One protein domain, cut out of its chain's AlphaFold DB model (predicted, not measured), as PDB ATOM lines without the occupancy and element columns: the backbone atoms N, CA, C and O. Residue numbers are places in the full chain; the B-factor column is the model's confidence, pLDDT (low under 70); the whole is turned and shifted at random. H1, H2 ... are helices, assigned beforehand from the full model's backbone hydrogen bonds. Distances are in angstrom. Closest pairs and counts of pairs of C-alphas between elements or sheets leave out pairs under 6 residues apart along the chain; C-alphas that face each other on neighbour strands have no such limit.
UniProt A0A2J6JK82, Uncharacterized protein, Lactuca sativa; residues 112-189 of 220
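AT A GLANCE: This is residues 112 to 189 of the 220 residues of an uncharacterized protein of Lactuca sativa (UniProt A0A2J6JK82). One long helix, H1, has its first half, residues 112 to 125, sticking out as a bare arm, while its later half belongs to a loose head with two short helices, H2 and H3, and two long links. No two of the three helices touch, and the arm makes much of the length. The printed part has 78 residues, with three named helices in the order H1, H2, H3 and no named strand; the class is all helix. The whole is loose, with a radius of gyration of the C-alphas of 14.7 A, and elongated, spanning 45 by 28 by 27 A.

IN THESE COORDINATES: Find C-alpha 112 at (33.356, -18.414, 31.422); from there H1, residues 112 to 139, runs 41.3 A to C-alpha 139 at (-5.981, -5.963, 31.390). Look next at residues 156 to 161 for H2, six residues long. H3 holds residues 177 to 187 and runs 15.2 A, ending at C-alpha 187 at (-5.988, -15.839, 38.636).

HOW THE PARTS SIT: Start from H1, the longest helix. H1 and H2 are apart, but only just, with their closest C-alphas 8.1 A from each other. H1 and H3 are apart. H2 and H3 are apart too. Along the backbone, every O i to N i+4 pair of H2 is within hydrogen-bond range, against 22 of 24 in H1 and 6 of 7 in H3.

THE WHOLE: The C-alphas of Asp 112 and Gly 171, the two farthest apart, are 45.1 A from each other. Without residues 112 to 125, which stand free, the body spans 30 by 27 by 21 A. Both links are long: residues 140 to 155 and residues 162 to 176. The printed part has no cut. Its mean pLDDT is 70.7; look for values under 70 at residues 139 to 166, 169, 171 to 173 and 186 to 189.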
ATOM      1  N   ASP A 112      33.799 -18.119  32.785       87.94
ATOM      2  CA  ASP A 112      33.356 -18.414  31.422       87.94
ATOM      3  C   ASP A 112      31.943 -19.002  31.451       87.94
ATOM      4  O   ASP A 112      31.055 -18.516  30.749       87.94
ATOM      5  N   TYR A 113      31.696 -19.947  32.363       87.69
ATOM      6  CA  TYR A 113      30.357 -20.486  32.598       87.69
ATOM      7  C   TYR A 113      29.358 -19.410  33.045       87.69
ATOM      8  O   TYR A 113      28.251 -19.333  32.512       87.69
ATOM      9  N   LEU A 114      29.743 -18.536  33.987       88.12
ATOM     10  CA  LEU A 114      28.872 -17.436  34.417       88.12
ATOM     11  C   LEU A 114      28.560 -16.459  33.279       88.12
ATOM     12  O   LEU A 114      27.435 -15.972  33.197       88.12
ATOM     13  N   MET A 115      29.522 -16.187  32.396       88.88
ATOM     14  CA  MET A 115      29.313 -15.332  31.228       88.88
ATOM     15  C   MET A 115      28.348 -15.967  30.220       88.88
ATOM     16  O   MET A 115      27.537 -15.261  29.617       88.88
ATOM     17  N   GLU A 116      28.422 -17.285  30.020       89.31
ATOM     18  CA  GLU A 116      27.472 -18.008  29.173       89.31
ATOM     19  C   GLU A 116      26.062 -17.992  29.794       89.31
ATOM     20  O   GLU A 116      25.117 -17.599  29.109       89.31
ATOM     21  N   ILE A 117      25.921 -18.284  31.095       89.56
ATOM     22  CA  ILE A 117      24.627 -18.191  31.804       89.56
ATOM     23  C   ILE A 117      24.051 -16.778  31.745       89.56
ATOM     24  O   ILE A 117      22.850 -16.620  31.542       89.56
ATOM     25  N   GLU A 118      24.871 -15.740  31.928       90.50
ATOM     26  CA  GLU A 118      24.393 -14.355  31.915       90.50
ATOM     27  C   GLU A 118      23.694 -14.016  30.589       90.50
ATOM     28  O   GLU A 118      22.686 -13.306  30.588       90.50
ATOM     29  N   LYS A 119      24.197 -14.537  29.462       91.12
ATOM     30  CA  LYS A 119      23.556 -14.357  28.150       91.12
ATOM     31  C   LYS A 119      22.172 -14.999  28.126       91.12
ATOM     32  O   LYS A 119      21.220 -14.320  27.752       91.12
ATOM     33  N   VAL A 120      22.064 -16.252  28.573       88.12
ATOM     34  CA  VAL A 120      20.786 -16.984  28.641       88.12
ATOM     35  C   VAL A 120      19.797 -16.245  29.544       88.12
ATOM     36  O   VAL A 120      18.710 -15.876  29.103       88.12
ATOM     37  N   ALA A 121      20.217 -15.899  30.763       87.06
ATOM     38  CA  ALA A 121      19.384 -15.215  31.746       87.06
ATOM     39  C   ALA A 121      18.881 -13.847  31.254       87.06
ATOM     40  O   ALA A 121      17.758 -13.452  31.563       87.06
ATOM     41  N   LYS A 122      19.679 -13.105  30.472       88.19
ATOM     42  CA  LYS A 122      19.245 -11.831  29.869       88.19
ATOM     43  C   LYS A 122      18.147 -12.027  28.831       88.19
ATOM     44  O   LYS A 122      17.209 -11.230  28.810       88.19
ATOM     45  N   VAL A 123      18.269 -13.049  27.986       86.06
ATOM     46  CA  VAL A 123      17.257 -13.353  26.967       86.06
ATOM     47  C   VAL A 123      15.966 -13.814  27.639       86.06
ATOM     48  O   VAL A 123      14.917 -13.216  27.407       86.06
ATOM     49  N   GLU A 124      16.044 -14.768  28.570       83.81
ATOM     50  CA  GLU A 124      14.887 -15.233  29.345       83.81
ATOM     51  C   GLU A 124      14.205 -14.091  30.108       83.81
ATOM     52  O   GLU A 124      12.979 -13.976  30.107       83.81
ATOM     53  N   HIS A 125      14.987 -13.190  30.715       85.25
ATOM     54  CA  HIS A 125      14.451 -12.017  31.401       85.25
ATOM     55  C   HIS A 125      13.669 -11.099  30.448       85.25
ATOM     56  O   HIS A 125      12.614 -10.578  30.820       85.25
ATOM     57  N   GLN A 126      14.151 -10.904  29.217       82.50
ATOM     58  CA  GLN A 126      13.452 -10.108  28.204       82.50
ATOM     59  C   GLN A 126      12.176 -10.793  27.718       82.50
ATOM     60  O   GLN A 126      11.142 -10.126  27.636       82.50
ATOM     61  N   ILE A 127      12.222 -12.104  27.462       82.12
ATOM     62  CA  ILE A 127      11.056 -12.903  27.066       82.12
ATOM     63  C   ILE A 127       9.988 -12.837  28.162       82.12
ATOM     64  O   ILE A 127       8.840 -12.488  27.884       82.12
ATOM     65  N   ALA A 128      10.359 -13.075  29.421       80.88
ATOM     66  CA  ALA A 128       9.440 -12.997  30.553       80.88
ATOM     67  C   ALA A 128       8.839 -11.590  30.715       80.88
ATOM     68  O   ALA A 128       7.631 -11.450  30.908       80.88
ATOM     69  N   ALA A 129       9.652 -10.536  30.575       80.75
ATOM     70  CA  ALA A 129       9.166  -9.157  30.626       80.75
ATOM     71  C   ALA A 129       8.219  -8.831  29.460       80.75
ATOM     72  O   ALA A 129       7.227  -8.130  29.653       80.75
ATOM     73  N   HIS A 130       8.500  -9.329  28.254       81.38
ATOM     74  CA  HIS A 130       7.630  -9.167  27.091       81.38
ATOM     75  C   HIS A 130       6.297  -9.899  27.279       81.38
ATOM     76  O   HIS A 130       5.243  -9.281  27.136       81.38
ATOM     77  N   ARG A 131       6.326 -11.167  27.713       81.00
ATOM     78  CA  ARG A 131       5.124 -11.950  28.053       81.00
ATOM     79  C   ARG A 131       4.273 -11.243  29.106       81.00
ATOM     80  O   ARG A 131       3.061 -11.128  28.935       81.00
ATOM     81  N   PHE A 132       4.904 -10.702  30.150       78.81
ATOM     82  CA  PHE A 132       4.209  -9.927  31.176       78.81
ATOM     83  C   PHE A 132       3.568  -8.655  30.613       78.81
ATOM     84  O   PHE A 132       2.408  -8.395  30.912       78.81
ATOM     85  N   ARG A 133       4.274  -7.876  29.778       75.69
ATOM     86  CA  ARG A 133       3.704  -6.666  29.150       75.69
ATOM     87  C   ARG A 133       2.528  -6.999  28.235       75.69
ATOM     88  O   ARG A 133       1.512  -6.315  28.298       75.69
ATOM     89  N   ASN A 134       2.634  -8.063  27.440       76.69
ATOM     90  CA  ASN A 134       1.544  -8.506  26.573       76.69
ATOM     91  C   ASN A 134       0.327  -8.927  27.398       76.69
ATOM     92  O   ASN A 134      -0.787  -8.488  27.114       76.69
ATOM     93  N   TRP A 135       0.535  -9.700  28.466       77.94
ATOM     94  CA  TRP A 135      -0.529 -10.058  29.401       77.94
ATOM     95  C   TRP A 135      -1.149  -8.824  30.083       77.94
ATOM     96  O   TRP A 135      -2.368  -8.666  30.062       77.94
ATOM     97  N   ALA A 136      -0.334  -7.909  30.611       72.81
ATOM     98  CA  ALA A 136      -0.804  -6.698  31.283       72.81
ATOM     99  C   ALA A 136      -1.588  -5.766  30.339       72.81
ATOM    100  O   ALA A 136      -2.617  -5.218  30.732       72.81
ATOM    101  N   SER A 137      -1.171  -5.655  29.072       70.94
ATOM    102  CA  SER A 137      -1.857  -4.833  28.064       70.94
ATOM    103  C   SER A 137      -3.291  -5.292  27.763       70.94
ATOM    104  O   SER A 137      -4.129  -4.474  27.386       70.94
ATOM    105  N   LYS A 138      -3.599  -6.583  27.969       72.25
ATOM    106  CA  LYS A 138      -4.967  -7.122  27.858       72.25
ATOM    107  C   LYS A 138      -5.855  -6.670  29.024       72.25
ATOM    108  O   LYS A 138      -7.064  -6.560  28.855       72.25
ATOM    109  N   LEU A 139      -5.265  -6.397  30.190       68.00
ATOM    110  CA  LEU A 139      -5.981  -5.963  31.390       68.00
ATOM    111  C   LEU A 139      -6.182  -4.437  31.433       68.00
ATOM    112  O   LEU A 139      -7.221  -3.978  31.908       68.00
ATOM    113  N   CYS A 140      -5.221  -3.645  30.940       62.22
ATOM    114  CA  CYS A 140      -5.287  -2.179  30.894       62.22
ATOM    115  C   CYS A 140      -4.652  -1.619  29.604       62.22
ATOM    116  O   CYS A 140      -3.503  -1.909  29.281       62.22
ATOM    117  N   ALA A 141      -5.388  -0.762  28.882       56.16
ATOM    118  CA  ALA A 141      -4.988  -0.237  27.568       56.16
ATOM    119  C   ALA A 141      -3.778   0.730  27.588       56.16
ATOM    120  O   ALA A 141      -3.176   0.957  26.537       56.16
ATOM    121  N   ASP A 142      -3.405   1.262  28.759       53.78
ATOM    122  CA  ASP A 142      -2.323   2.250  28.938       53.78
ATOM    123  C   ASP A 142      -0.934   1.638  29.241       53.78
ATOM    124  O   ASP A 142       0.067   2.352  29.254       53.78
ATOM    125  N   ASP A 143      -0.819   0.314  29.418       55.19
ATOM    126  CA  ASP A 143       0.388  -0.323  29.986       55.19
ATOM    127  C   ASP A 143       1.423  -0.836  28.962       55.19
ATOM    128  O   ASP A 143       2.358  -1.567  29.307       55.19
ATOM    129  N   LYS A 144       1.337  -0.408  27.694       55.72
ATOM    130  CA  LYS A 144       2.252  -0.858  26.618       55.72
ATOM    131  C   LYS A 144       3.742  -0.578  26.886       55.72
ATOM    132  O   LYS A 144       4.594  -1.201  26.257       55.72
ATOM    133  N   PHE A 145       4.070   0.315  27.823       54.66
ATOM    134  CA  PHE A 145       5.447   0.725  28.131       54.66
ATOM    135  C   PHE A 145       5.818   0.616  29.615       54.66
ATOM    136  O   PHE A 145       6.686   1.345  30.094       54.66
ATOM    137  N   MET A 146       5.199  -0.301  30.360       60.97
ATOM    138  CA  MET A 146       5.570  -0.510  31.758       60.97
ATOM    139  C   MET A 146       7.017  -1.006  31.929       60.97
ATOM    140  O   MET A 146       7.472  -1.961  31.278       60.97
ATOM    141  N   ASN A 147       7.733  -0.392  32.874       63.69
ATOM    142  CA  ASN A 147       9.027  -0.880  33.329       63.69
ATOM    143  C   ASN A 147       8.838  -1.962  34.403       63.69
ATOM    144  O   ASN A 147       8.681  -1.663  35.582       63.69
ATOM    145  N   VAL A 148       8.900  -3.229  33.984       63.16
ATOM    146  CA  VAL A 148       8.732  -4.428  34.832       63.16
ATOM    147  C   VAL A 148       9.723  -4.476  36.011       63.16
ATOM    148  O   VAL A 148       9.471  -5.162  36.994       63.16
ATOM    149  N   ARG A 149      10.844  -3.738  35.943       56.38
ATOM    150  CA  ARG A 149      11.934  -3.792  36.932       56.38
ATOM    151  C   ARG A 149      11.835  -2.758  38.058       56.38
ATOM    152  O   ARG A 149      12.698  -2.751  38.931       56.38
ATOM    153  N   ILE A 150      10.880  -1.832  38.012       56.88
ATOM    154  CA  ILE A 150      10.756  -0.803  39.048       56.88
ATOM    155  C   ILE A 150       9.581  -1.161  39.954       56.88
ATOM    156  O   ILE A 150       8.422  -0.984  39.583       56.88
ATOM    157  N   ASP A 151       9.911  -1.590  41.173       50.72
ATOM    158  CA  ASP A 151       8.973  -1.970  42.243       50.72
ATOM    159  C   ASP A 151       7.955  -0.861  42.584       50.72
ATOM    160  O   ASP A 151       6.920  -1.117  43.193       50.72
ATOM    161  N   THR A 152       8.233   0.382  42.174       50.16
ATOM    162  CA  THR A 152       7.409   1.578  42.404       50.16
ATOM    163  C   THR A 152       6.625   2.065  41.176       50.16
ATOM    164  O   THR A 152       5.866   3.024  41.298       50.16
ATOM    165  N   GLN A 153       6.786   1.438  40.002       51.69
ATOM    166  CA  GLN A 153       6.093   1.805  38.752       51.69
ATOM    167  C   GLN A 153       5.122   0.733  38.253       51.69
ATOM    168  O   GLN A 153       4.534   0.914  37.191       51.69
ATOM    169  N   LEU A 154       4.900  -0.354  39.001       56.94
ATOM    170  CA  LEU A 154       3.660  -1.113  38.842       56.94
ATOM    171  C   LEU A 154       2.528  -0.161  39.254       56.94
ATOM    172  O   LEU A 154       2.456   0.191  40.437       56.94
ATOM    173  N   PRO A 155       1.712   0.361  38.319       57.19
ATOM    174  CA  PRO A 155       0.800   1.430  38.658       57.19
ATOM    175  C   PRO A 155      -0.190   0.886  39.684       57.19
ATOM    176  O   PRO A 155      -0.701  -0.226  39.560       57.19
ATOM    177  N   SER A 156      -0.455   1.662  40.736       57.50
ATOM    178  CA  SER A 156      -1.384   1.250  41.793       57.50
ATOM    179  C   SER A 156      -2.751   0.836  41.229       57.50
ATOM    180  O   SER A 156      -3.424   0.014  41.840       57.50
ATOM    181  N   SER A 157      -3.151   1.366  40.067       56.47
ATOM    182  CA  SER A 157      -4.351   0.956  39.329       56.47
ATOM    183  C   SER A 157      -4.308  -0.505  38.869       56.47
ATOM    184  O   SER A 157      -5.317  -1.193  38.988       56.47
ATOM    185  N   PHE A 158      -3.155  -1.003  38.415       61.38
ATOM    186  CA  PHE A 158      -2.962  -2.391  37.987       61.38
ATOM    187  C   PHE A 158      -3.092  -3.367  39.160       61.38
ATOM    188  O   PHE A 158      -3.818  -4.356  39.087       61.38
ATOM    189  N   LEU A 159      -2.465  -3.056  40.296       61.81
ATOM    190  CA  LEU A 159      -2.547  -3.899  41.494       61.81
ATOM    191  C   LEU A 159      -3.947  -3.862  42.137       61.81
ATOM    192  O   LEU A 159      -4.432  -4.876  42.639       61.81
ATOM    193  N   VAL A 160      -4.642  -2.723  42.052       61.00
ATOM    194  CA  VAL A 160      -6.054  -2.615  42.452       61.00
ATOM    195  C   VAL A 160      -6.960  -3.429  41.518       61.00
ATOM    196  O   VAL A 160      -7.850  -4.128  42.005       61.00
ATOM    197  N   ALA A 161      -6.715  -3.415  40.200       60.22
ATOM    198  CA  ALA A 161      -7.442  -4.246  39.236       60.22
ATOM    199  C   ALA A 161      -7.241  -5.750  39.496       60.22
ATOM    200  O   ALA A 161      -8.186  -6.531  39.376       60.22
ATOM    201  N   LEU A 162      -6.047  -6.143  39.948       63.69
ATOM    202  CA  LEU A 162      -5.708  -7.515  40.336       63.69
ATOM    203  C   LEU A 162      -6.200  -7.920  41.741       63.69
ATOM    204  O   LEU A 162      -5.917  -9.030  42.182       63.69
ATOM    205  N   ARG A 163      -6.961  -7.063  42.445       59.34
ATOM    206  CA  ARG A 163      -7.526  -7.330  43.787       59.34
ATOM    207  C   ARG A 163      -6.494  -7.878  44.783       59.34
ATOM    208  O   ARG A 163      -6.736  -8.877  45.462       59.34
ATOM    209  N   THR A 164      -5.331  -7.239  44.893       61.28
ATOM    210  CA  THR A 164      -4.323  -7.650  45.883       61.28
ATOM    211  C   THR A 164      -4.858  -7.500  47.313       61.28
ATOM    212  O   THR A 164      -5.309  -6.426  47.709       61.28
ATOM    213  N   GLU A 165      -4.780  -8.568  48.108       63.22
ATOM    214  CA  GLU A 165      -5.304  -8.607  49.487       63.22
ATOM    215  C   GLU A 165      -4.271  -8.245  50.557       63.22
ATOM    216  O   GLU A 165      -4.607  -8.111  51.732       63.22
ATOM    217  N   THR A 166      -3.008  -8.090  50.168       68.00
ATOM    218  CA  THR A 166      -1.921  -7.770  51.090       68.00
ATOM    219  C   THR A 166      -1.413  -6.363  50.821       68.00
ATOM    220  O   THR A 166      -1.132  -5.989  49.683       68.00
ATOM    221  N   TYR A 167      -1.309  -5.578  51.890       72.50
ATOM    222  CA  TYR A 167      -0.891  -4.184  51.849       72.50
ATOM    223  C   TYR A 167       0.342  -3.993  52.726       72.50
ATOM    224  O   TYR A 167       0.491  -4.609  53.781       72.50
ATOM    225  N   THR A 168       1.240  -3.135  52.263       70.62
ATOM    226  CA  THR A 168       2.408  -2.668  53.015       70.62
ATOM    227  C   THR A 168       1.977  -1.719  54.141       70.62
ATOM    228  O   THR A 168       0.854  -1.216  54.147       70.62
ATOM    229  N   ALA A 169       2.871  -1.430  55.095       69.56
ATOM    230  CA  ALA A 169       2.583  -0.530  56.223       69.56
ATOM    231  C   ALA A 169       2.180   0.897  55.791       69.56
ATOM    232  O   ALA A 169       1.524   1.607  56.548       69.56
ATOM    233  N   SER A 170       2.536   1.306  54.570       71.38
ATOM    234  CA  SER A 170       2.123   2.568  53.948       71.38
ATOM    235  C   SER A 170       0.745   2.511  53.273       71.38
ATOM    236  O   SER A 170       0.322   3.500  52.684       71.38
ATOM    237  N   GLY A 171       0.042   1.374  53.327       69.38
ATOM    238  CA  GLY A 171      -1.268   1.185  52.697       69.38
ATOM    239  C   GLY A 171      -1.214   0.943  51.186       69.38
ATOM    240  O   GLY A 171      -2.253   0.959  50.534       69.38
ATOM    241  N   CYS A 172      -0.028   0.707  50.614       66.19
ATOM    242  CA  CYS A 172       0.128   0.367  49.199       66.19
ATOM    243  C   CYS A 172       0.016  -1.153  48.991       66.19
ATOM    244  O   CYS A 172       0.517  -1.902  49.838       66.19
ATOM    245  N   PRO A 173      -0.590  -1.620  47.886       67.94
ATOM    246  CA  PRO A 173      -0.667  -3.045  47.567       67.94
ATOM    247  C   PRO A 173       0.734  -3.671  47.459       67.94
ATOM    248  O   PRO A 173       1.642  -3.084  46.875       67.94
ATOM    249  N   SER A 174       0.926  -4.839  48.076       73.50
ATOM    250  CA  SER A 174       2.227  -5.514  48.165       73.50
ATOM    251  C   SER A 174       2.541  -6.334  46.912       73.50
ATOM    252  O   SER A 174       1.684  -7.045  46.391       73.50
ATOM    253  N   VAL A 175       3.807  -6.295  46.485       72.31
ATOM    254  CA  VAL A 175       4.358  -7.061  45.347       72.31
ATOM    255  C   VAL A 175       5.396  -8.100  45.788       72.31
ATOM    256  O   VAL A 175       6.185  -8.589  44.985       72.31
ATOM    257  N   CYS A 176       5.424  -8.446  47.080       76.69
ATOM    258  CA  CYS A 176       6.328  -9.480  47.576       76.69
ATOM    259  C   CYS A 176       5.971 -10.867  47.010       76.69
ATOM    260  O   CYS A 176       4.832 -11.124  46.615       76.69
ATOM    261  N   GLY A 177       6.943 -11.786  47.012       76.19
ATOM    262  CA  GLY A 177       6.765 -13.134  46.459       76.19
ATOM    263  C   GLY A 177       5.546 -13.880  47.019       76.19
ATOM    264  O   GLY A 177       4.817 -14.506  46.255       76.19
ATOM    265  N   ASP A 178       5.262 -13.747  48.319       76.88
ATOM    266  CA  ASP A 178       4.089 -14.370  48.947       76.88
ATOM    267  C   ASP A 178       2.766 -13.767  48.448       76.88
ATOM    268  O   ASP A 178       1.826 -14.505  48.146       76.88
ATOM    269  N   ALA A 179       2.701 -12.440  48.285       76.00
ATOM    270  CA  ALA A 179       1.531 -11.746  47.750       76.00
ATOM    271  C   ALA A 179       1.233 -12.172  46.304       76.00
ATOM    272  O   ALA A 179       0.091 -12.503  45.974       76.00
ATOM    273  N   LEU A 180       2.272 -12.228  45.462       74.50
ATOM    274  CA  LEU A 180       2.168 -12.676  44.072       74.50
ATOM    275  C   LEU A 180       1.779 -14.157  43.974       74.50
ATOM    276  O   LEU A 180       0.991 -14.525  43.106       74.50
ATOM    277  N   LYS A 181       2.260 -15.009  44.886       79.75
ATOM    278  CA  LYS A 181       1.902 -16.433  44.927       79.75
ATOM    279  C   LYS A 181       0.429 -16.652  45.278       79.75
ATOM    280  O   LYS A 181      -0.245 -17.452  44.629       79.75
ATOM    281  N   THR A 182      -0.090 -15.932  46.274       79.19
ATOM    282  CA  THR A 182      -1.522 -15.960  46.612       79.19
ATOM    283  C   THR A 182      -2.381 -15.422  45.469       79.19
ATOM    284  O   THR A 182      -3.460 -15.953  45.213       79.19
ATOM    285  N   LEU A 183      -1.901 -14.391  44.769       70.88
ATOM    286  CA  LEU A 183      -2.575 -13.824  43.606       70.88
ATOM    287  C   LEU A 183      -2.620 -14.812  42.426       70.88
ATOM    288  O   LEU A 183      -3.687 -15.029  41.858       70.88
ATOM    289  N   ALA A 184      -1.503 -15.470  42.101       73.62
ATOM    290  CA  ALA A 184      -1.425 -16.458  41.022       73.62
ATOM    291  C   ALA A 184      -2.415 -17.620  41.218       73.62
ATOM    292  O   ALA A 184      -3.096 -18.022  40.277       73.62
ATOM    293  N   GLY A 185      -2.572 -18.098  42.459       71.25
ATOM    294  CA  GLY A 185      -3.561 -19.129  42.790       71.25
ATOM    295  C   GLY A 185      -5.020 -18.705  42.570       71.25
ATOM    296  O   GLY A 185      -5.876 -19.568  42.403       71.25
ATOM    297  N   LYS A 186      -5.315 -17.398  42.542       66.94
ATOM    298  CA  LYS A 186      -6.663 -16.851  42.298       66.94
ATOM    299  C   LYS A 186      -6.930 -16.528  40.830       66.94
ATOM    300  O   LYS A 186      -8.072 -16.610  40.402       66.94
ATOM    301  N   ILE A 187      -5.894 -16.163  40.072       62.03
ATOM    302  CA  ILE A 187      -5.988 -15.839  38.636       62.03
ATOM    303  C   ILE A 187      -6.159 -17.109  37.776       62.03
ATOM    304  O   ILE A 187      -6.705 -17.036  36.680       62.03
ATOM    305  N   SER A 188      -5.760 -18.280  38.286       54.88
ATOM    306  CA  SER A 188      -5.707 -19.567  37.571       54.88
ATOM    307  C   SER A 188      -7.050 -20.155  37.071       54.88
ATOM    308  O   SER A 188      -7.063 -21.325  36.695       54.88
ATOM    309  N   MET A 189      -8.168 -19.416  37.059       46.38
ATOM    310  CA  MET A 189      -9.465 -19.949  36.606       46.38
ATOM    311  C   MET A 189      -9.977 -19.444  35.247       46.38
ATOM    312  O   MET A 189     -10.821 -20.137  34.700       46.38
TER     313      MET A 189